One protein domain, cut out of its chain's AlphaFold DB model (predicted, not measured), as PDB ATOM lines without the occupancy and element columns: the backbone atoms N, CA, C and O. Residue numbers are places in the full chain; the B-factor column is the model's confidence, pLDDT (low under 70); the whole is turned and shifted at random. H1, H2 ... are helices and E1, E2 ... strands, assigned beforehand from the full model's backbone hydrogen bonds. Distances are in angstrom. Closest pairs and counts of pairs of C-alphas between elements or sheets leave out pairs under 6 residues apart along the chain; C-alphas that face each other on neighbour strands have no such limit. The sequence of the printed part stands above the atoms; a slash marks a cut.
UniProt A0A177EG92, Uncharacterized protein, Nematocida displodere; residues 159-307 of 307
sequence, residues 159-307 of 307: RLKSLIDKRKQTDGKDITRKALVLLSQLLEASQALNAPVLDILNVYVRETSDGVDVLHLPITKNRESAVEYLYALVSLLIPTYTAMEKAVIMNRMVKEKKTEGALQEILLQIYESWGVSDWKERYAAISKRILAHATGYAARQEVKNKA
ATOM      1  N   ARG A 159     157.951 120.407 145.939       80.38
ATOM      2  CA  ARG A 159     157.798 121.824 146.303       80.38
ATOM      3  C   ARG A 159     158.940 122.647 145.716       80.38
ATOM      4  O   ARG A 159     160.104 122.262 145.861       80.38
ATOM      5  N   LEU A 160     158.619 123.803 145.143       80.56
ATOM      6  CA  LEU A 160     159.599 124.705 144.540       80.56
ATOM      7  C   LEU A 160     160.687 125.115 145.543       80.56
ATOM      8  O   LEU A 160     161.872 125.054 145.222       80.56
ATOM      9  N   LYS A 161     160.311 125.396 146.797       77.69
ATOM     10  CA  LYS A 161     161.265 125.665 147.889       77.69
ATOM     11  C   LYS A 161     162.319 124.559 148.051       77.69
ATOM     12  O   LYS A 161     163.503 124.852 148.155       77.69
ATOM     13  N   SER A 162     161.912 123.288 147.978       76.38
ATOM     14  CA  SER A 162     162.843 122.155 148.085       76.38
ATOM     15  C   SER A 162     163.834 122.100 146.919       76.38
ATOM     16  O   SER A 162     164.990 121.728 147.112       76.38
ATOM     17  N   LEU A 163     163.405 122.484 145.714       74.88
ATOM     18  CA  LEU A 163     164.304 122.572 144.565       74.88
ATOM     19  C   LEU A 163     165.291 123.728 144.695       74.88
ATOM     20  O   LEU A 163     166.468 123.542 144.399       74.88
ATOM     21  N   ILE A 164     164.829 124.888 145.163       75.06
ATOM     22  CA  ILE A 164     165.690 126.048 145.418       75.06
ATOM     23  C   ILE A 164     166.777 125.690 146.439       75.06
ATOM     24  O   ILE A 164     167.949 125.989 146.219       75.06
ATOM     25  N   ASP A 165     166.421 124.992 147.520       69.62
ATOM     26  CA  ASP A 165     167.388 124.591 148.544       69.62
ATOM     27  C   ASP A 165     168.413 123.571 148.031       69.62
ATOM     28  O   ASP A 165     169.599 123.693 148.336       69.62
ATOM     29  N   LYS A 166     167.995 122.611 147.197       67.75
ATOM     30  CA  LYS A 166     168.906 121.626 146.586       67.75
ATOM     31  C   LYS A 166     169.820 122.230 145.516       67.75
ATOM     32  O   LYS A 166     170.956 121.788 145.365       67.75
ATOM     33  N   ARG A 167     169.365 123.265 144.803       66.19
ATOM     34  CA  ARG A 167     170.164 123.977 143.786       66.19
ATOM     35  C   ARG A 167     171.370 124.727 144.353       66.19
ATOM     36  O   ARG A 167     172.268 125.052 143.589       66.19
ATOM     37  N   LYS A 168     171.442 124.945 145.672       61.16
ATOM     38  CA  LYS A 168     172.627 125.514 146.343       61.16
ATOM     39  C   LYS A 168     173.882 124.623 146.231       61.16
ATOM     40  O   LYS A 168     174.952 125.070 146.619       61.16
ATOM     41  N   GLN A 169     173.760 123.380 145.745       53.59
ATOM     42  CA  GLN A 169     174.799 122.343 145.851       53.59
ATOM     43  C   GLN A 169     175.363 121.823 144.513       53.59
ATOM     44  O   GLN A 169     176.133 120.870 144.527       53.59
ATOM     45  N   THR A 170     174.984 122.376 143.355       53.19
ATOM     46  CA  THR A 170     175.410 121.851 142.035       53.19
ATOM     47  C   THR A 170     176.033 122.931 141.144       53.19
ATOM     48  O   THR A 170     175.602 124.083 141.161       53.19
ATOM     49  N   ASP A 171     177.058 122.562 140.368       51.84
ATOM     50  CA  ASP A 171     177.889 123.483 139.581       51.84
ATOM     51  C   ASP A 171     177.160 124.122 138.375       51.84
ATOM     52  O   ASP A 171     176.952 123.529 137.316       51.84
ATOM     53  N   GLY A 172     176.836 125.406 138.532       53.81
ATOM     54  CA  GLY A 172     177.064 126.495 137.573       53.81
ATOM     55  C   GLY A 172     176.275 126.586 136.257       53.81
ATOM     56  O   GLY A 172     175.697 127.637 135.998       53.81
ATOM     57  N   LYS A 173     176.308 125.587 135.363       52.53
ATOM     58  CA  LYS A 173     176.116 125.862 133.911       52.53
ATOM     59  C   LYS A 173     174.816 125.342 133.287       52.53
ATOM     60  O   LYS A 173     174.149 126.092 132.580       52.53
ATOM     61  N   ASP A 174     174.404 124.109 133.581       54.62
ATOM     62  CA  ASP A 174     173.113 123.557 133.105       54.62
ATOM     63  C   ASP A 174     171.906 124.130 133.890       54.62
ATOM     64  O   ASP A 174     170.735 124.031 133.518       54.62
ATOM     65  N   ILE A 175     172.207 124.809 134.997       59.47
ATOM     66  CA  ILE A 175     171.244 125.248 136.005       59.47
ATOM     67  C   ILE A 175     170.495 126.509 135.559       59.47
ATOM     68  O   ILE A 175     169.294 126.632 135.821       59.47
ATOM     69  N   THR A 176     171.159 127.422 134.843       70.75
ATOM     70  CA  THR A 176     170.581 128.718 134.449       70.75
ATOM     71  C   THR A 176     169.497 128.566 133.383       70.75
ATOM     72  O   THR A 176     168.451 129.197 133.493       70.75
ATOM     73  N   ARG A 177     169.668 127.679 132.390       75.81
ATOM     74  CA  ARG A 177     168.640 127.452 131.356       75.81
ATOM     75  C   ARG A 177     167.356 126.881 131.961       75.81
ATOM     76  O   ARG A 177     166.282 127.426 131.734       75.81
ATOM     77  N   LYS A 178     167.469 125.829 132.779       76.06
ATOM     78  CA  LYS A 178     166.322 125.232 133.488       76.06
ATOM     79  C   LYS A 178     165.673 126.222 134.460       76.06
ATOM     80  O   LYS A 178     164.461 126.202 134.623       76.06
ATOM     81  N   ALA A 179     166.462 127.094 135.102       80.06
ATOM     82  CA  ALA A 179     165.940 128.170 135.952       80.06
ATOM     83  C   ALA A 179     165.081 129.165 135.163       80.06
ATOM     84  O   ALA A 179     164.008 129.542 135.618       80.06
ATOM     85  N   LEU A 180     165.551 129.570 133.980       84.00
ATOM     86  CA  LEU A 180     164.857 130.515 133.108       84.00
ATOM     87  C   LEU A 180     163.560 129.923 132.546       84.00
ATOM     88  O   LEU A 180     162.532 130.587 132.584       84.00
ATOM     89  N   VAL A 181     163.576 128.666 132.090       80.75
ATOM     90  CA  VAL A 181     162.353 127.980 131.630       80.75
ATOM     91  C   VAL A 181     161.321 127.905 132.757       80.75
ATOM     92  O   VAL A 181     160.181 128.322 132.569       80.75
ATOM     93  N   LEU A 182     161.744 127.485 133.954       81.44
ATOM     94  CA  LEU A 182     160.869 127.443 135.122       81.44
ATOM     95  C   LEU A 182     160.336 128.836 135.492       81.44
ATOM     96  O   LEU A 182     159.158 128.973 135.804       81.44
ATOM     97  N   LEU A 183     161.163 129.883 135.428       87.31
ATOM     98  CA  LEU A 183     160.717 131.253 135.680       87.31
ATOM     99  C   LEU A 183     159.624 131.689 134.697       87.31
ATOM    100  O   LEU A 183     158.620 132.245 135.130       87.31
ATOM    101  N   SER A 184     159.788 131.406 133.401       84.50
ATOM    102  CA  SER A 184     158.767 131.696 132.384       84.50
ATOM    103  C   SER A 184     157.437 131.021 132.724       84.50
ATOM    104  O   SER A 184     156.389 131.656 132.698       84.50
ATOM    105  N   GLN A 185     157.479 129.752 133.125       79.75
ATOM    106  CA  GLN A 185     156.274 128.992 133.461       79.75
ATOM    107  C   GLN A 185     155.627 129.451 134.773       79.75
ATOM    108  O   GLN A 185     154.407 129.409 134.904       79.75
ATOM    109  N   LEU A 186     156.414 129.947 135.734       81.69
ATOM    110  CA  LEU A 186     155.871 130.597 136.928       81.69
ATOM    111  C   LEU A 186     155.122 131.886 136.572       81.69
ATOM    112  O   LEU A 186     154.052 132.121 137.124       81.69
ATOM    113  N   LEU A 187     155.631 132.693 135.634       84.88
ATOM    114  CA  LEU A 187     154.936 133.898 135.165       84.88
ATOM    115  C   LEU A 187     153.652 133.564 134.392       84.88
ATOM    116  O   LEU A 187     152.650 134.265 134.534       84.88
ATOM    117  N   GLU A 188     153.656 132.493 133.597       77.25
ATOM    118  CA  GLU A 188     152.452 131.979 132.932       77.25
ATOM    119  C   GLU A 188     151.415 131.485 133.948       77.25
ATOM    120  O   GLU A 188     150.235 131.827 133.839       77.25
ATOM    121  N   ALA A 189     151.850 130.755 134.980       73.06
ATOM    122  CA  ALA A 189     150.985 130.327 136.076       73.06
ATOM    123  C   ALA A 189     150.381 131.532 136.818       73.06
ATOM    124  O   ALA A 189     149.173 131.564 137.045       73.06
ATOM    125  N   SER A 190     151.182 132.561 137.117       76.00
ATOM    126  CA  SER A 190     150.698 133.828 137.677       76.00
ATOM    127  C   SER A 190     149.590 134.451 136.825       76.00
ATOM    128  O   SER A 190     148.537 134.813 137.349       76.00
ATOM    129  N   GLN A 191     149.787 134.544 135.503       76.25
ATOM    130  CA  GLN A 191     148.787 135.095 134.579       76.25
ATOM    131  C   GLN A 191     147.494 134.274 134.570       76.25
ATOM    132  O   GLN A 191     146.409 134.852 134.686       76.25
ATOM    133  N   ALA A 192     147.607 132.946 134.459       66.12
ATOM    134  CA  ALA A 192     146.472 132.026 134.416       66.12
ATOM    135  C   ALA A 192     145.634 132.086 135.702       66.12
ATOM    136  O   ALA A 192     144.406 132.078 135.653       66.12
ATOM    137  N   LEU A 193     146.302 132.220 136.847       66.75
ATOM    138  CA  LEU A 193     145.668 132.315 138.160       66.75
ATOM    139  C   LEU A 193     145.204 133.731 138.506       66.75
ATOM    140  O   LEU A 193     144.593 133.933 139.554       66.75
ATOM    141  N   ASN A 194     145.471 134.712 137.637       70.00
ATOM    142  CA  ASN A 194     145.221 136.126 137.903       70.00
ATOM    143  C   ASN A 194     145.871 136.603 139.221       70.00
ATOM    144  O   ASN A 194     145.297 137.412 139.948       70.00
ATOM    145  N   ALA A 195     147.064 136.089 139.525       74.88
ATOM    146  CA  ALA A 195     147.807 136.367 140.746       74.88
ATOM    147  C   ALA A 195     149.225 136.849 140.390       74.88
ATOM    148  O   ALA A 195     150.055 136.027 139.997       74.88
ATOM    149  N   PRO A 196     149.547 138.154 140.518       78.94
ATOM    150  CA  PRO A 196     150.871 138.664 140.154       78.94
ATOM    151  C   PRO A 196     151.978 138.041 141.017       78.94
ATOM    152  O   PRO A 196     153.066 137.763 140.517       78.94
ATOM    153  N   VAL A 197     151.682 137.745 142.284       82.06
ATOM    154  CA  VAL A 197     152.593 137.102 143.236       82.06
ATOM    155  C   VAL A 197     152.060 135.718 143.588       82.06
ATOM    156  O   VAL A 197     150.916 135.587 144.029       82.06
ATOM    157  N   LEU A 198     152.897 134.691 143.420       76.81
ATOM    158  CA  LEU A 198     152.577 133.327 143.836       76.81
ATOM    159  C   LEU A 198     153.103 133.067 145.247       76.81
ATOM    160  O   LEU A 198     154.246 133.391 145.569       76.81
ATOM    161  N   ASP A 199     152.303 132.385 146.060       77.12
ATOM    162  CA  ASP A 199     152.785 131.795 147.307       77.12
ATOM    163  C   ASP A 199     153.714 130.608 147.008       77.12
ATOM    164  O   ASP A 199     153.267 129.500 146.694       77.12
ATOM    165  N   ILE A 200     155.019 130.851 147.129       75.12
ATOM    166  CA  ILE A 200     156.077 129.896 146.796       75.12
ATOM    167  C   ILE A 200     156.029 128.611 147.638       75.12
ATOM    168  O   ILE A 200     156.505 127.564 147.189       75.12
ATOM    169  N   LEU A 201     155.463 128.661 148.850       73.50
ATOM    170  CA  LEU A 201     155.334 127.487 149.721       73.50
ATOM    171  C   LEU A 201     154.319 126.485 149.173       73.50
ATOM    172  O   LEU A 201     154.399 125.292 149.477       73.50
ATOM    173  N   ASN A 202     153.422 126.975 148.321       74.06
ATOM    174  CA  ASN A 202     152.349 126.227 147.698       74.06
ATOM    175  C   ASN A 202     152.523 126.075 146.186       74.06
ATOM    176  O   ASN A 202     151.585 125.679 145.495       74.06
ATOM    177  N   VAL A 203     153.732 126.333 145.677       77.19
ATOM    178  CA  VAL A 203     154.125 125.973 144.316       77.19
ATOM    179  C   VAL A 203     154.784 124.594 144.318       77.19
ATOM    180  O   VAL A 203     155.805 124.354 144.972       77.19
ATOM    181  N   TYR A 204     154.216 123.692 143.532       77.00
ATOM    182  CA  TYR A 204     154.707 122.353 143.253       77.00
ATOM    183  C   TYR A 204     155.122 122.284 141.794       77.00
ATOM    184  O   TYR A 204     154.441 122.818 140.924       77.00
ATOM    185  N   VAL A 205     156.252 121.641 141.528       76.44
ATOM    186  CA  VAL A 205     156.791 121.537 140.179       76.44
ATOM    187  C   VAL A 205     157.297 120.134 139.879       76.44
ATOM    188  O   VAL A 205     157.761 119.413 140.771       76.44
ATOM    189  N   ARG A 206     157.225 119.749 138.608       74.12
ATOM    190  CA  ARG A 206     157.728 118.473 138.090       74.12
ATOM    191  C   ARG A 206     158.433 118.705 136.769       74.12
ATOM    192  O   ARG A 206     157.845 119.276 135.864       74.12
ATOM    193  N   GLU A 207     159.666 118.233 136.661       69.38
ATOM    194  CA  GLU A 207     160.373 118.193 135.381       69.38
ATOM    195  C   GLU A 207     159.791 117.048 134.537       69.38
ATOM    196  O   GLU A 207     159.652 115.925 135.028       69.38
ATOM    197  N   THR A 208     159.425 117.342 133.294       67.06
ATOM    198  CA  THR A 208     158.952 116.387 132.285       67.06
ATOM    199  C   THR A 208     159.890 116.408 131.077       67.06
ATOM    200  O   THR A 208     160.799 117.236 130.999       67.06
ATOM    201  N   SER A 209     159.703 115.484 130.130       58.91
ATOM    202  CA  SER A 209     160.459 115.488 128.867       58.91
ATOM    203  C   SER A 209     160.249 116.771 128.061       58.91
ATOM    204  O   SER A 209     161.170 117.225 127.384       58.91
ATOM    205  N   ASP A 210     159.060 117.366 128.182       54.88
ATOM    206  CA  ASP A 210     158.606 118.475 127.340       54.88
ATOM    207  C   ASP A 210     158.701 119.836 128.054       54.88
ATOM    208  O   ASP A 210     158.434 120.876 127.453       54.88
ATOM    209  N   GLY A 211     159.096 119.864 129.335       63.28
ATOM    210  CA  GLY A 211     159.236 121.101 130.104       63.28
ATOM    211  C   GLY A 211     159.164 120.905 131.617       63.28
ATOM    212  O   GLY A 211     159.643 119.913 132.163       63.28
ATOM    213  N   VAL A 212     158.606 121.890 132.323       65.75
ATOM    214  CA  VAL A 212     158.288 121.773 133.755       65.75
ATOM    215  C   VAL A 212     156.803 122.043 133.979       65.75
ATOM    216  O   VAL A 212     156.272 123.060 133.550       65.75
ATOM    217  N   ASP A 213     156.122 121.134 134.663       70.06
ATOM    218  CA  ASP A 213     154.745 121.346 135.093       70.06
ATOM    219  C   ASP A 213     154.738 122.111 136.410       70.06
ATOM    220  O   ASP A 213     155.528 121.804 137.307       70.06
ATOM    221  N   VAL A 214     153.823 123.069 136.541       71.25
ATOM    222  CA  VAL A 214     153.661 123.902 137.736       71.25
ATOM    223  C   VAL A 214     152.229 123.775 138.250       71.25
ATOM    224  O   VAL A 214     151.270 123.974 137.511       71.25
ATOM    225  N   LEU A 215     152.093 123.474 139.538       72.69
ATOM    226  CA  LEU A 215     150.842 123.485 140.286       72.69
ATOM    227  C   LEU A 215     150.969 124.505 141.416       72.69
ATOM    228  O   LEU A 215     151.872 124.402 142.245       72.69
ATOM    229  N   HIS A 216     150.058 125.470 141.480       72.44
ATOM    230  CA  HIS A 216     149.973 126.418 142.590       72.44
ATOM    231  C   HIS A 216     148.672 126.205 143.356       72.44
ATOM    232  O   HIS A 216     147.602 126.131 142.756       72.44
ATOM    233  N   LEU A 217     148.775 126.093 144.682       68.50
ATOM    234  CA  LEU A 217     147.623 126.032 145.578       68.50
ATOM    235  C   LEU A 217     147.454 127.412 146.236       68.50
ATOM    236  O   LEU A 217     148.253 127.770 147.104       68.50
ATOM    237  N   PRO A 218     146.470 128.228 145.829       57.38
ATOM    238  CA  PRO A 218     146.341 129.581 146.348       57.38
ATOM    239  C   PRO A 218     145.876 129.560 147.808       57.38
ATOM    240  O   PRO A 218     144.719 129.264 148.088       57.38
ATOM    241  N   ILE A 219     146.761 129.917 148.747       60.09
ATOM    242  CA  ILE A 219     146.356 130.264 150.114       60.09
ATOM    243  C   ILE A 219     146.061 131.752 150.153       60.09
ATOM    244  O   ILE A 219     146.940 132.594 149.966       60.09
ATOM    245  N   THR A 220     144.812 132.100 150.437       50.53
ATOM    246  CA  THR A 220     144.460 133.475 150.770       50.53
ATOM    247  C   THR A 220     145.031 133.802 152.143       50.53
ATOM    248  O   THR A 220     144.408 133.470 153.150       50.53
ATOM    249  N   LYS A 221     146.225 134.403 152.160       49.62
ATOM    250  CA  LYS A 221     146.757 135.364 153.148       49.62
ATOM    251  C   LYS A 221     148.274 135.205 153.211       49.62
ATOM    252  O   LYS A 221     148.764 134.441 154.029       49.62
ATOM    253  N   ASN A 222     149.016 135.990 152.431       48.91
ATOM    254  CA  ASN A 222     150.103 136.743 153.053       48.91
ATOM    255  C   ASN A 222     150.600 137.891 152.168       48.91
ATOM    256  O   ASN A 222     150.925 137.672 151.006       48.91
ATOM    257  N   ARG A 223     150.713 139.111 152.708       46.69
ATOM    258  CA  ARG A 223     151.476 140.200 152.059       46.69
ATOM    259  C   ARG A 223     152.987 139.977 152.185       46.69
ATOM    260  O   ARG A 223     153.735 140.457 151.340       46.69
ATOM    261  N   GLU A 224     153.421 139.182 153.165       52.78
ATOM    262  CA  GLU A 224     154.804 138.693 153.278       52.78
ATOM    263  C   GLU A 224     155.223 137.861 152.047       52.78
ATOM    264  O   GLU A 224     156.409 137.785 151.724       52.78
ATOM    265  N   SER A 225     154.250 137.351 151.276       63.97
ATOM    266  CA  SER A 225     154.486 136.530 150.084       63.97
ATOM    267  C   SER A 225     155.271 137.235 148.978       63.97
ATOM    268  O   SER A 225     155.987 136.561 148.253       63.97
ATOM    269  N   ALA A 226     155.200 138.565 148.832       70.62
ATOM    270  CA  ALA A 226     155.866 139.251 147.717       70.62
ATOM    271  C   ALA A 226     157.393 139.277 147.869       70.62
ATOM    272  O   ALA A 226     158.122 138.989 146.920       70.62
ATOM    273  N   VAL A 227     157.889 139.579 149.073       74.00
ATOM    274  CA  VAL A 227     159.334 139.577 149.356       74.00
ATOM    275  C   VAL A 227     159.870 138.150 149.334       74.00
ATOM    276  O   VAL A 227     160.921 137.901 148.745       74.00
ATOM    277  N   GLU A 228     159.132 137.197 149.907       78.38
ATOM    278  CA  GLU A 228     159.487 135.776 149.854       78.38
ATOM    279  C   GLU A 228     159.504 135.234 148.423       78.38
ATOM    280  O   GLU A 228     160.419 134.499 148.048       78.38
ATOM    281  N   TYR A 229     158.532 135.634 147.602       80.62
ATOM    282  CA  TYR A 229     158.469 135.290 146.188       80.62
ATOM    283  C   TYR A 229     159.670 135.874 145.443       80.62
ATOM    284  O   TYR A 229     160.389 135.124 144.788       80.62
ATOM    285  N   LEU A 230     159.983 137.165 145.617       80.69
ATOM    286  CA  LEU A 230     161.157 137.779 144.986       80.69
ATOM    287  C   LEU A 230     162.460 137.098 145.421       80.69
ATOM    288  O   LEU A 230     163.303 136.787 144.582       80.69
ATOM    289  N   TYR A 231     162.609 136.805 146.715       84.06
ATOM    290  CA  TYR A 231     163.766 136.083 147.244       84.06
ATOM    291  C   TYR A 231     163.892 134.678 146.646       84.06
ATOM    292  O   TYR A 231     165.000 134.219 146.344       84.06
ATOM    293  N   ALA A 232     162.767 133.992 146.439       83.81
ATOM    294  CA  ALA A 232     162.733 132.700 145.772       83.81
ATOM    295  C   ALA A 232     163.155 132.805 144.300       83.81
ATOM    296  O   ALA A 232     163.957 131.985 143.852       83.81
ATOM    297  N   LEU A 233     162.699 133.828 143.568       87.38
ATOM    298  CA  LEU A 233     163.113 134.064 142.179       87.38
ATOM    299  C   LEU A 233     164.611 134.405 142.079       87.38
ATOM    300  O   LEU A 233     165.312 133.857 141.226       87.38
ATOM    301  N   VAL A 234     165.131 135.235 142.990       85.88
ATOM    302  CA  VAL A 234     166.572 135.521 143.109       85.88
ATOM    303  C   VAL A 234     167.348 134.232 143.371       85.88
ATOM    304  O   VAL A 234     168.342 133.954 142.707       85.88
ATOM    305  N   SER A 235     166.880 133.411 144.312       84.56
ATOM    306  CA  SER A 235     167.524 132.141 144.654       84.56
ATOM    307  C   SER A 235     167.445 131.107 143.529       84.56
ATOM    308  O   SER A 235     168.308 130.235 143.450       84.56
ATOM    309  N   LEU A 236     166.438 131.208 142.659       84.81
ATOM    310  CA  LEU A 236     166.281 130.366 141.480       84.81
ATOM    311  C   LEU A 236     167.263 130.753 140.364       84.81
ATOM    312  O   LEU A 236     167.896 129.868 139.787       84.81
ATOM    313  N   LEU A 237     167.382 132.050 140.054       82.12
ATOM    314  CA  LEU A 237     168.222 132.547 138.956       82.12
ATOM    315  C   LEU A 237     169.695 132.699 139.335       82.12
ATOM    316  O   LEU A 237     170.565 132.550 138.478       82.12
ATOM    317  N   ILE A 238     169.975 132.992 140.604       80.81
ATOM    318  CA  ILE A 238     171.313 133.284 141.118       80.81
ATOM    319  C   ILE A 238     171.612 132.347 142.310       80.81
ATOM    320  O   ILE A 238     171.730 132.786 143.460       80.81
ATOM    321  N   PRO A 239     171.687 131.019 142.080       75.50
ATOM    322  CA  PRO A 239     171.727 130.032 143.158       75.50
ATOM    323  C   PRO A 239     173.021 130.075 143.977       75.50
ATOM    324  O   PRO A 239     172.971 129.806 145.176       75.50
ATOM    325  N   THR A 240     174.137 130.467 143.356       75.69
ATOM    326  CA  THR A 240     175.492 130.461 143.934       75.69
ATOM    327  C   THR A 240     175.733 131.544 144.983       75.69
ATOM    328  O   THR A 240     176.693 131.447 145.739       75.69
ATOM    329  N   TYR A 241     174.872 132.560 145.056       78.19
ATOM    330  CA  TYR A 241     175.046 133.678 145.980       78.19
ATOM    331  C   TYR A 241     174.601 133.285 147.395       78.19
ATOM    332  O   TYR A 241     173.598 132.583 147.597       78.19
ATOM    333  N   THR A 242     175.329 133.776 148.390       82.38
ATOM    334  CA  THR A 242     174.996 133.650 149.810       82.38
ATOM    335  C   THR A 242     173.698 134.386 150.146       82.38
ATOM    336  O   THR A 242     173.199 135.224 149.389       82.38
ATOM    337  N   ALA A 243     173.126 134.094 151.317       80.50
ATOM    338  CA  ALA A 243     171.922 134.782 151.779       80.50
ATOM    339  C   ALA A 243     172.129 136.303 151.907       80.50
ATOM    340  O   ALA A 243     171.230 137.066 151.554       80.50
ATOM    341  N   MET A 244     173.316 136.733 152.353       84.31
ATOM    342  CA  MET A 244     173.660 138.147 152.506       84.31
ATOM    343  C   MET A 244     173.762 138.851 151.151       84.31
ATOM    344  O   MET A 244     173.146 139.894 150.954       84.31
ATOM    345  N   GLU A 245     174.467 138.264 150.182       85.69
ATOM    346  CA  GLU A 245     174.596 138.864 148.848       85.69
ATOM    347  C   GLU A 245     173.235 138.971 148.148       85.69
ATOM    348  O   GLU A 245     172.925 139.990 147.534       85.69
ATOM    349  N   LYS A 246     172.371 137.961 148.308       85.62
ATOM    350  CA  LYS A 246     170.987 138.011 147.813       85.62
ATOM    351  C   LYS A 246     170.187 139.134 148.473       85.62
ATOM    352  O   LYS A 246     169.443 139.824 147.782       85.62
ATOM    353  N   ALA A 247     170.353 139.353 149.779       84.31
ATOM    354  CA  ALA A 247     169.706 140.457 150.484       84.31
ATOM    355  C   ALA A 247     170.186 141.828 149.980       84.31
ATOM    356  O   ALA A 247     169.363 142.720 149.773       84.31
ATOM    357  N   VAL A 248     171.487 141.982 149.709       86.38
ATOM    358  CA  VAL A 248     172.051 143.202 149.108       86.38
ATOM    359  C   VAL A 248     171.472 143.446 147.715       86.38
ATOM    360  O   VAL A 248     171.019 144.556 147.437       86.38
ATOM    361  N   ILE A 249     171.418 142.415 146.864       84.94
ATOM    362  CA  ILE A 249     170.818 142.505 145.524       84.94
ATOM    363  C   ILE A 249     169.350 142.917 145.620       84.94
ATOM    364  O   ILE A 249     168.940 143.863 144.954       84.94
ATOM    365  N   MET A 250     168.559 142.264 146.477       84.81
ATOM    366  CA  MET A 250     167.158 142.638 146.681       84.81
ATOM    367  C   MET A 250     167.011 144.081 147.152       84.81
ATOM    368  O   MET A 250     166.192 144.808 146.603       84.81
ATOM    369  N   ASN A 251     167.809 144.516 148.127       85.75
ATOM    370  CA  ASN A 251     167.752 145.883 148.636       85.75
ATOM    371  C   ASN A 251     168.083 146.903 147.534       85.75
ATOM    372  O   ASN A 251     167.376 147.896 147.385       85.75
ATOM    373  N   ARG A 252     169.100 146.626 146.711       86.56
ATOM    374  CA  ARG A 252     169.480 147.475 145.578       86.56
ATOM    375  C   ARG A 252     168.400 147.509 144.491       86.56
ATOM    376  O   ARG A 252     168.072 148.584 144.003       86.56
ATOM    377  N   MET A 253     167.806 146.369 144.141       85.62
ATOM    378  CA  MET A 253     166.717 146.315 143.156       85.62
ATOM    379  C   MET A 253     165.465 147.041 143.660       85.62
ATOM    380  O   MET A 253     164.889 147.845 142.938       85.62
ATOM    381  N   VAL A 254     165.064 146.792 144.908       83.62
ATOM    382  CA  VAL A 254     163.819 147.320 145.482       83.62
ATOM    383  C   VAL A 254     163.927 148.810 145.816       83.62
ATOM    384  O   VAL A 254     162.993 149.557 145.539       83.62
ATOM    385  N   LYS A 255     165.045 149.261 146.402       84.62
ATOM    386  CA  LYS A 255     165.211 150.663 146.825       84.62
ATOM    387  C   LYS A 255     165.865 151.544 145.773       84.62
ATOM    388  O   LYS A 255     165.436 152.673 145.580       84.62
ATOM    389  N   GLU A 256     166.917 151.052 145.123       86.31
ATOM    390  CA  GLU A 256     167.714 151.862 144.192       86.31
ATOM    391  C   GLU A 256     167.342 151.639 142.726       86.31
ATOM    392  O   GLU A 256     167.797 152.401 141.878       86.31
ATOM    393  N   LYS A 257     166.552 150.600 142.414       85.56
ATOM    394  CA  LYS A 257     166.207 150.198 141.041       85.56
ATOM    395  C   LYS A 257     167.433 149.990 140.144       85.56
ATOM    396  O   LYS A 257     167.395 150.244 138.943       85.56
ATOM    397  N   LYS A 258     168.542 149.529 140.730       83.50
ATOM    398  CA  LYS A 258     169.790 149.230 140.014       83.50
ATOM    399  C   LYS A 258     170.001 147.728 139.907       83.50
ATOM    400  O   LYS A 258     169.768 146.990 140.863       83.50
ATOM    401  N   THR A 259     170.517 147.301 138.760       84.69
ATOM    402  CA  THR A 259     170.800 145.896 138.448       84.69
ATOM    403  C   THR A 259     172.155 145.762 137.776       84.69
ATOM    404  O   THR A 259     172.512 146.578 136.930       84.69
ATOM    405  N   GLU A 260     172.878 144.697 138.096       82.44
ATOM    406  CA  GLU A 260     174.129 144.319 137.447       82.44
ATOM    407  C   GLU A 260     173.905 143.033 136.641       82.44
ATOM    408  O   GLU A 260     173.946 141.915 137.156       82.44
ATOM    409  N   GLY A 261     173.627 143.208 135.347       83.38
ATOM    410  CA  GLY A 261     173.476 142.116 134.387       83.38
ATOM    411  C   GLY A 261     172.036 141.668 134.113       83.38
ATOM    412  O   GLY A 261     171.083 142.015 134.811       83.38
ATOM    413  N   ALA A 262     171.892 140.853 133.064       82.94
ATOM    414  CA  ALA A 262     170.598 140.516 132.465       82.94
ATOM    415  C   ALA A 262     169.639 139.757 133.402       82.94
ATOM    416  O   ALA A 262     168.431 139.964 133.333       82.94
ATOM    417  N   LEU A 263     170.149 138.890 134.288       85.06
ATOM    418  CA  LEU A 263     169.304 138.128 135.221       85.06
ATOM    419  C   LEU A 263     168.678 139.025 136.297       85.06
ATOM    420  O   LEU A 263     167.511 138.851 136.634       85.06
ATOM    421  N   GLN A 264     169.438 139.995 136.812       87.69
ATOM    422  CA  GLN A 264     168.924 140.969 137.776       87.69
ATOM    423  C   GLN A 264     167.934 141.931 137.108       87.69
ATOM    424  O   GLN A 264     166.918 142.268 137.706       87.69
ATOM    425  N   GLU A 265     168.177 142.310 135.848       88.69
ATOM    426  CA  GLU A 265     167.251 143.137 135.062       88.69
ATOM    427  C   GLU A 265     165.886 142.454 134.868       88.69
ATOM    428  O   GLU A 265     164.845 143.087 135.045       88.69
ATOM    429  N   ILE A 266     165.877 141.145 134.580       89.12
ATOM    430  CA  ILE A 266     164.643 140.344 134.510       89.12
ATOM    431  C   ILE A 266     163.905 140.373 135.857       89.12
ATOM    432  O   ILE A 266     162.694 140.585 135.887       89.12
ATOM    433  N   LEU A 267     164.615 140.183 136.975       88.81
ATOM    434  CA  LEU A 267     164.011 140.186 138.314       88.81
ATOM    435  C   LEU A 267     163.421 141.551 138.687       88.81
ATOM    436  O   LEU A 267     162.327 141.603 139.250       88.81
ATOM    437  N   LEU A 268     164.111 142.643 138.346       89.44
ATOM    438  CA  LEU A 268     163.611 143.999 138.568       89.44
ATOM    439  C   LEU A 268     162.342 144.267 137.748       89.44
ATOM    440  O   LEU A 268     161.366 144.761 138.299       89.44
ATOM    441  N   GLN A 269     162.311 143.881 136.469       90.31
ATOM    442  CA  GLN A 269     161.121 144.045 135.622       90.31
ATOM    443  C   GLN A 269     159.918 143.274 136.153       90.31
ATOM    444  O   GLN A 269     158.794 143.778 136.113       90.31
ATOM    445  N   ILE A 270     160.147 142.061 136.664       90.12
ATOM    446  CA  ILE A 270     159.111 141.281 137.336       90.12
ATOM    447  C   ILE A 270     158.593 142.081 138.539       90.12
ATOM    448  O   ILE A 270     157.407 142.391 138.565       90.12
ATOM    449  N   TYR A 271     159.470 142.501 139.457       88.12
ATOM    450  CA  TYR A 271     159.098 143.274 140.649       88.12
ATOM    451  C   TYR A 271     158.302 144.552 140.327       88.12
ATOM    452  O   TYR A 271     157.247 144.790 140.915       88.12
ATOM    453  N   GLU A 272     158.759 145.351 139.360       88.69
ATOM    454  CA  GLU A 272     158.081 146.590 138.955       88.69
ATOM    455  C   GLU A 272     156.721 146.342 138.291       88.69
ATOM    456  O   GLU A 272     155.870 147.231 138.272       88.69
ATOM    457  N   SER A 273     156.487 145.134 137.773       88.94
ATOM    458  CA  SER A 273     155.219 144.775 137.142       88.94
ATOM    459  C   SER A 273     154.127 144.413 138.154       88.94
ATOM    460  O   SER A 273     152.959 144.476 137.806       88.94
ATOM    461  N   TRP A 274     154.435 144.052 139.403       85.38
ATOM    462  CA  TRP A 274     153.423 143.496 140.329       85.38
ATOM    463  C   TRP A 274     152.377 144.505 140.804       85.38
ATOM    464  O   TRP A 274     151.275 144.112 141.182       85.38
ATOM    465  N   GLY A 275     152.737 145.789 140.831       78.81
ATOM    466  CA  GLY A 275     151.903 146.869 141.365       78.81
ATOM    467  C   GLY A 275     151.120 147.656 140.316       78.81
ATOM    468  O   GLY A 275     150.485 148.646 140.672       78.81
ATOM    469  N   VAL A 276     151.186 147.266 139.041       86.44
ATOM    470  CA  VAL A 276     150.573 148.002 137.923       86.44
ATOM    471  C   VAL A 276     149.396 147.236 137.319       86.44
ATOM    472  O   VAL A 276     149.288 146.020 137.454       86.44
ATOM    473  N   SER A 277     148.474 147.950 136.671       87.12
ATOM    474  CA  SER A 277     147.233 147.377 136.129       87.12
ATOM    475  C   SER A 277     147.451 146.458 134.920       87.12
ATOM    476  O   SER A 277     146.688 145.516 134.736       87.12
ATOM    477  N   ASP A 278     148.504 146.699 134.139       90.56
ATOM    478  CA  ASP A 278     148.908 145.988 132.915       90.56
ATOM    479  C   ASP A 278     149.947 144.877 133.181       90.56
ATOM    480  O   ASP A 278     150.759 144.509 132.325       90.56
ATOM    481  N   TRP A 279     149.983 144.349 134.407       91.25
ATOM    482  CA  TRP A 279     151.011 143.398 134.832       91.25
ATOM    483  C   TRP A 279     151.028 142.103 134.006       91.25
ATOM    484  O   TRP A 279     152.091 141.505 133.828       91.25
ATOM    485  N   LYS A 280     149.879 141.669 133.471       85.88
ATOM    486  CA  LYS A 280     149.774 140.447 132.655       85.88
ATOM    487  C   LYS A 280     150.498 140.599 131.324       85.88
ATOM    488  O   LYS A 280     151.256 139.714 130.933       85.88
ATOM    489  N   GLU A 281     150.299 141.726 130.649       90.94
ATOM    490  CA  GLU A 281     150.953 142.063 129.389       90.94
ATOM    491  C   GLU A 281     152.468 142.169 129.584       90.94
ATOM    492  O   GLU A 281     153.247 141.618 128.797       90.94
ATOM    493  N   ARG A 282     152.896 142.799 130.686       93.19
ATOM    494  CA  ARG A 282     154.314 142.884 131.059       93.19
ATOM    495  C   ARG A 282     154.913 141.511 131.314       93.19
ATOM    496  O   ARG A 282     155.971 141.198 130.774       93.19
ATOM    497  N   TYR A 283     154.229 140.652 132.066       91.31
ATOM    498  CA  TYR A 283     154.675 139.280 132.294       91.31
ATOM    499  C   TYR A 283     154.781 138.470 131.004       91.31
ATOM    500  O   TYR A 283     155.734 137.704 130.847       91.31
ATOM    501  N   ALA A 284     153.850 138.637 130.064       85.44
ATOM    502  CA  ALA A 284     153.915 137.974 128.769       85.44
ATOM    503  C   ALA A 284     155.141 138.439 127.961       85.44
ATOM    504  O   ALA A 284     155.837 137.620 127.357       85.44
ATOM    505  N   ALA A 285     155.454 139.738 127.988       91.06
ATOM    506  CA  ALA A 285     156.653 140.287 127.355       91.06
ATOM    507  C   ALA A 285     157.948 139.778 128.018       91.06
ATOM    508  O   ALA A 285     158.869 139.339 127.325       91.06
ATOM    509  N   ILE A 286     157.997 139.765 129.353       92.56
ATOM    510  CA  ILE A 286     159.132 139.248 130.128       92.56
ATOM    511  C   ILE A 286     159.347 137.757 129.834       92.56
ATOM    512  O   ILE A 286     160.475 137.348 129.571       92.56
ATOM    513  N   SER A 287     158.280 136.953 129.794       87.50
ATOM    514  CA  SER A 287     158.348 135.513 129.492       87.50
ATOM    515  C   SER A 287     158.970 135.254 128.115       87.50
ATOM    516  O   SER A 287     159.909 134.468 127.987       87.50
ATOM    517  N   LYS A 288     158.556 136.009 127.086       86.06
ATOM    518  CA  LYS A 288     159.180 135.948 125.749       86.06
ATOM    519  C   LYS A 288     160.675 136.280 125.795       86.06
ATOM    520  O   LYS A 288     161.481 135.577 125.185       86.06
ATOM    521  N   ARG A 289     161.061 137.323 126.540       86.69
ATOM    522  CA  ARG A 289     162.466 137.736 126.699       86.69
ATOM    523  C   ARG A 289     163.298 136.672 127.423       86.69
ATOM    524  O   ARG A 289     164.422 136.396 127.008       86.69
ATOM    525  N   ILE A 290     162.747 136.044 128.461       88.12
ATOM    526  CA  ILE A 290     163.374 134.940 129.201       88.12
ATOM    527  C   ILE A 290     163.647 133.754 128.272       88.12
ATOM    528  O   ILE A 290     164.765 133.237 128.254       88.12
ATOM    529  N   LEU A 291     162.662 133.343 127.469       81.06
ATOM    530  CA  LEU A 291     162.805 132.217 126.541       81.06
ATOM    531  C   LEU A 291     163.824 132.511 125.428       81.06
ATOM    532  O   LEU A 291     164.645 131.649 125.096       81.06
ATOM    533  N   ALA A 292     163.847 133.741 124.905       80.62
ATOM    534  CA  ALA A 292     164.881 134.194 123.971       80.62
ATOM    535  C   ALA A 292     166.285 134.166 124.609       80.62
ATOM    536  O   ALA A 292     167.268 133.770 123.980       80.62
ATOM    537  N   HIS A 293     166.393 134.528 125.890       78.00
ATOM    538  CA  HIS A 293     167.656 134.458 126.620       78.00
ATOM    539  C   HIS A 293     168.105 133.006 126.861       78.00
ATOM    540  O   HIS A 293     169.277 132.680 126.669       78.00
ATOM    541  N   ALA A 294     167.178 132.113 127.220       76.31
ATOM    542  CA  ALA A 294     167.449 130.695 127.457       76.31
ATOM    543  C   ALA A 294     167.914 129.955 126.187       76.31
ATOM    544  O   ALA A 294     168.823 129.125 126.249       76.31
ATOM    545  N   THR A 295     167.328 130.277 125.030       72.12
ATOM    546  CA  THR A 295     167.718 129.727 123.717       72.12
ATOM    547  C   THR A 295     169.062 130.281 123.242       72.12
ATOM    548  O   THR A 295     169.943 129.512 122.858       72.12
ATOM    549  N   GLY A 296     169.282 131.593 123.371       67.00
ATOM    550  CA  GLY A 296     170.571 132.221 123.065       67.00
ATOM    551  C   GLY A 296     171.725 131.747 123.961       67.00
ATOM    552  O   GLY A 296     172.885 131.806 123.551       67.00
ATOM    553  N   TYR A 297     171.434 131.267 125.174       60.12
ATOM    554  CA  TYR A 297     172.418 130.625 126.049       60.12
ATOM    555  C   TYR A 297     172.809 129.231 125.537       60.12
ATOM    556  O   TYR A 297     173.994 128.908 125.500       60.12
ATOM    557  N   ALA A 298     171.835 128.429 125.091       57.62
ATOM    558  CA  ALA A 298     172.080 127.096 124.537       57.62
ATOM    559  C   ALA A 298     172.980 127.146 123.291       57.62
ATOM    560  O   ALA A 298     173.995 126.455 123.238       57.62
ATOM    561  N   ALA A 299     172.681 128.055 122.356       59.19
ATOM    562  CA  ALA A 299     173.471 128.235 121.138       59.19
ATOM    563  C   ALA A 299     174.937 128.621 121.430       59.19
ATOM    564  O   ALA A 299     175.860 128.108 120.804       59.19
ATOM    565  N   ARG A 300     175.183 129.486 122.426       62.66
ATOM    566  CA  ARG A 300     176.548 129.890 122.817       62.66
ATOM    567  C   ARG A 300     177.348 128.773 123.492       62.66
ATOM    568  O   ARG A 300     178.573 128.776 123.402       62.66
ATOM    569  N   GLN A 301     176.683 127.843 124.175       55.56
ATOM    570  CA  GLN A 301     177.341 126.696 124.812       55.56
ATOM    571  C   GLN A 301     177.702 125.609 123.794       55.56
ATOM    572  O   GLN A 301     178.787 125.043 123.876       55.56
ATOM    573  N   GLU A 302     176.855 125.366 122.791       56.09
ATOM    574  CA  GLU A 302     177.173 124.429 121.703       56.09
ATOM    575  C   GLU A 302     178.401 124.865 120.897       56.09
ATOM    576  O   GLU A 302     179.212 124.024 120.518       56.09
ATOM    577  N   VAL A 303     178.575 126.173 120.685       59.28
ATOM    578  CA  VAL A 303     179.773 126.724 120.034       59.28
ATOM    579  C   VAL A 303     181.020 126.534 120.905       59.28
ATOM    580  O   VAL A 303     182.067 126.169 120.386       59.28
ATOM    581  N   LYS A 304     180.916 126.717 122.230       53.44
ATOM    582  CA  LYS A 304     182.042 126.517 123.161       53.44
ATOM    583  C   LYS A 304     182.462 125.060 123.341       53.44
ATOM    584  O   LYS A 304     183.615 124.829 123.658       53.44
ATOM    585  N   ASN A 305     181.552 124.105 123.176       52.28
ATOM    586  CA  ASN A 305     181.872 122.678 123.290       52.28
ATOM    587  C   ASN A 305     182.396 122.071 121.976       52.28
ATOM    588  O   ASN A 305     182.837 120.926 121.972       52.28
ATOM    589  N   LYS A 306     182.303 122.809 120.861       50.09
ATOM    590  CA  LYS A 306     182.828 122.419 119.541       50.09
ATOM    591  C   LYS A 306     184.169 123.085 119.196       50.09
ATOM    592  O   LYS A 306     184.726 122.758 118.152       50.09
ATOM    593  N   ALA A 307     184.636 124.017 120.026       47.16
ATOM    594  CA  ALA A 307     185.922 124.706 119.914       47.16
ATOM    595  C   ALA A 307     186.909 124.133 120.936       47.16
ATOM    596  O   ALA A 307     188.108 124.058 120.596       47.16
TER     597      ALA A 307
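AT A GLANCE: This is residues 159 to 307 of the 307 residues of an uncharacterized protein of Nematocida displodere (UniProt A0A177EG92). A small two-stranded hairpin, E1 and E2, packs on H2 at one side of an up-and-down bundle of four helices, H2, H3, H5 and H6, each running against the one before it in the chain. H1 packs beside E1 and on H3, while H4, away from the hairpin, crosses H3 and H5 steeply; residues 302 to 307, of which 302 to 305 belong to the longest helix, H6, stick out of the body. The printed part has 149 residues with six named helices and two named strands, in the order H1 H2 E1 E2 H3 H4 H5 H6, and the sheet, order E1 - E2, is antiparallel. The class is mostly helix. The whole is compact, with a radius of gyration of the C-alphas of 15.1 A and spans of 51 by 36 by 30 A.

HOW THE PARTS SIT: E1, residues 203 to 207, and E2, residues 212 to 216, form a hairpin with 164 degrees between their directions; N 204 and O 215 are 2.8 A apart and N 206 and O 213 are 3.0 A apart, within hydrogen-bond range. The closest C-alphas of E2 and H2, residues 174 to 192, are those of Val 212 and Leu 182, 6.4 A apart. The closest C-alphas of E1 and H1, residues 160 to 167, are those of Tyr 204 and Leu 160, 5.6 A apart. The hub is H3, residues 225 to 237, which touches four helices. H3 touches H1 with residues 232 to 236 alone, closest at the C-alphas of Leu 236 and Ile 164, 5.9 A, at a shallow tilt of 34 degrees, only just short of steep. H2 touches H3 with residues 176 to 183 alone, closest at the C-alphas of Ala 179 and Leu 237, 5.8 A, opposite ways. H2 also touches H6, residues 279 to 305, closest at the C-alphas of Ser 184 and Ser 287, 4.8 A, at a shallow tilt of 17 degrees, opposite ways. H5, residues 262 to 273, touches H3, with the C-alphas of Leu 263 and Leu 237 6.8 A apart, and forms a helical hairpin with H6, which touches it with residues 279 to 290 alone; their closest C-alphas are those of Ser 273 and Trp 279, 5.0 A apart. H4, residues 243 to 256, touches H3 at a steep tilt of 64 degrees, closest at the C-alphas of Lys 246 and Val 234, 6.9 A, and H5 at 55 degrees, closest at those of Met 253 and Leu 268, 6.0 A. Every O i to N i+4 pair is within hydrogen-bond range in H1, H3, H4, H5 and H6, and 14 of 15 are in H2.

IN THESE COORDINATES: E1 begins at C-alpha 203 (154.125, 125.973, 144.316). H1 begins at C-alpha 160 (159.599, 124.705, 144.540). From first to last C-alpha H6 measures 38.9 A, H2 28.0 A, H4 19.2 A and H3 18.1 A. H6 ends at C-alpha 305 (181.872, 122.678, 123.290).

THE WHOLE: The two C-alphas farthest apart, those of Lys 221 and Ala 307, are 52.5 A apart. The printed part has no cut, and no link is long. The mean pLDDT of the printed part is 75.6; 40 residues are under 70, among them residues 165 to 175, 217 to 225 and 296 to 307.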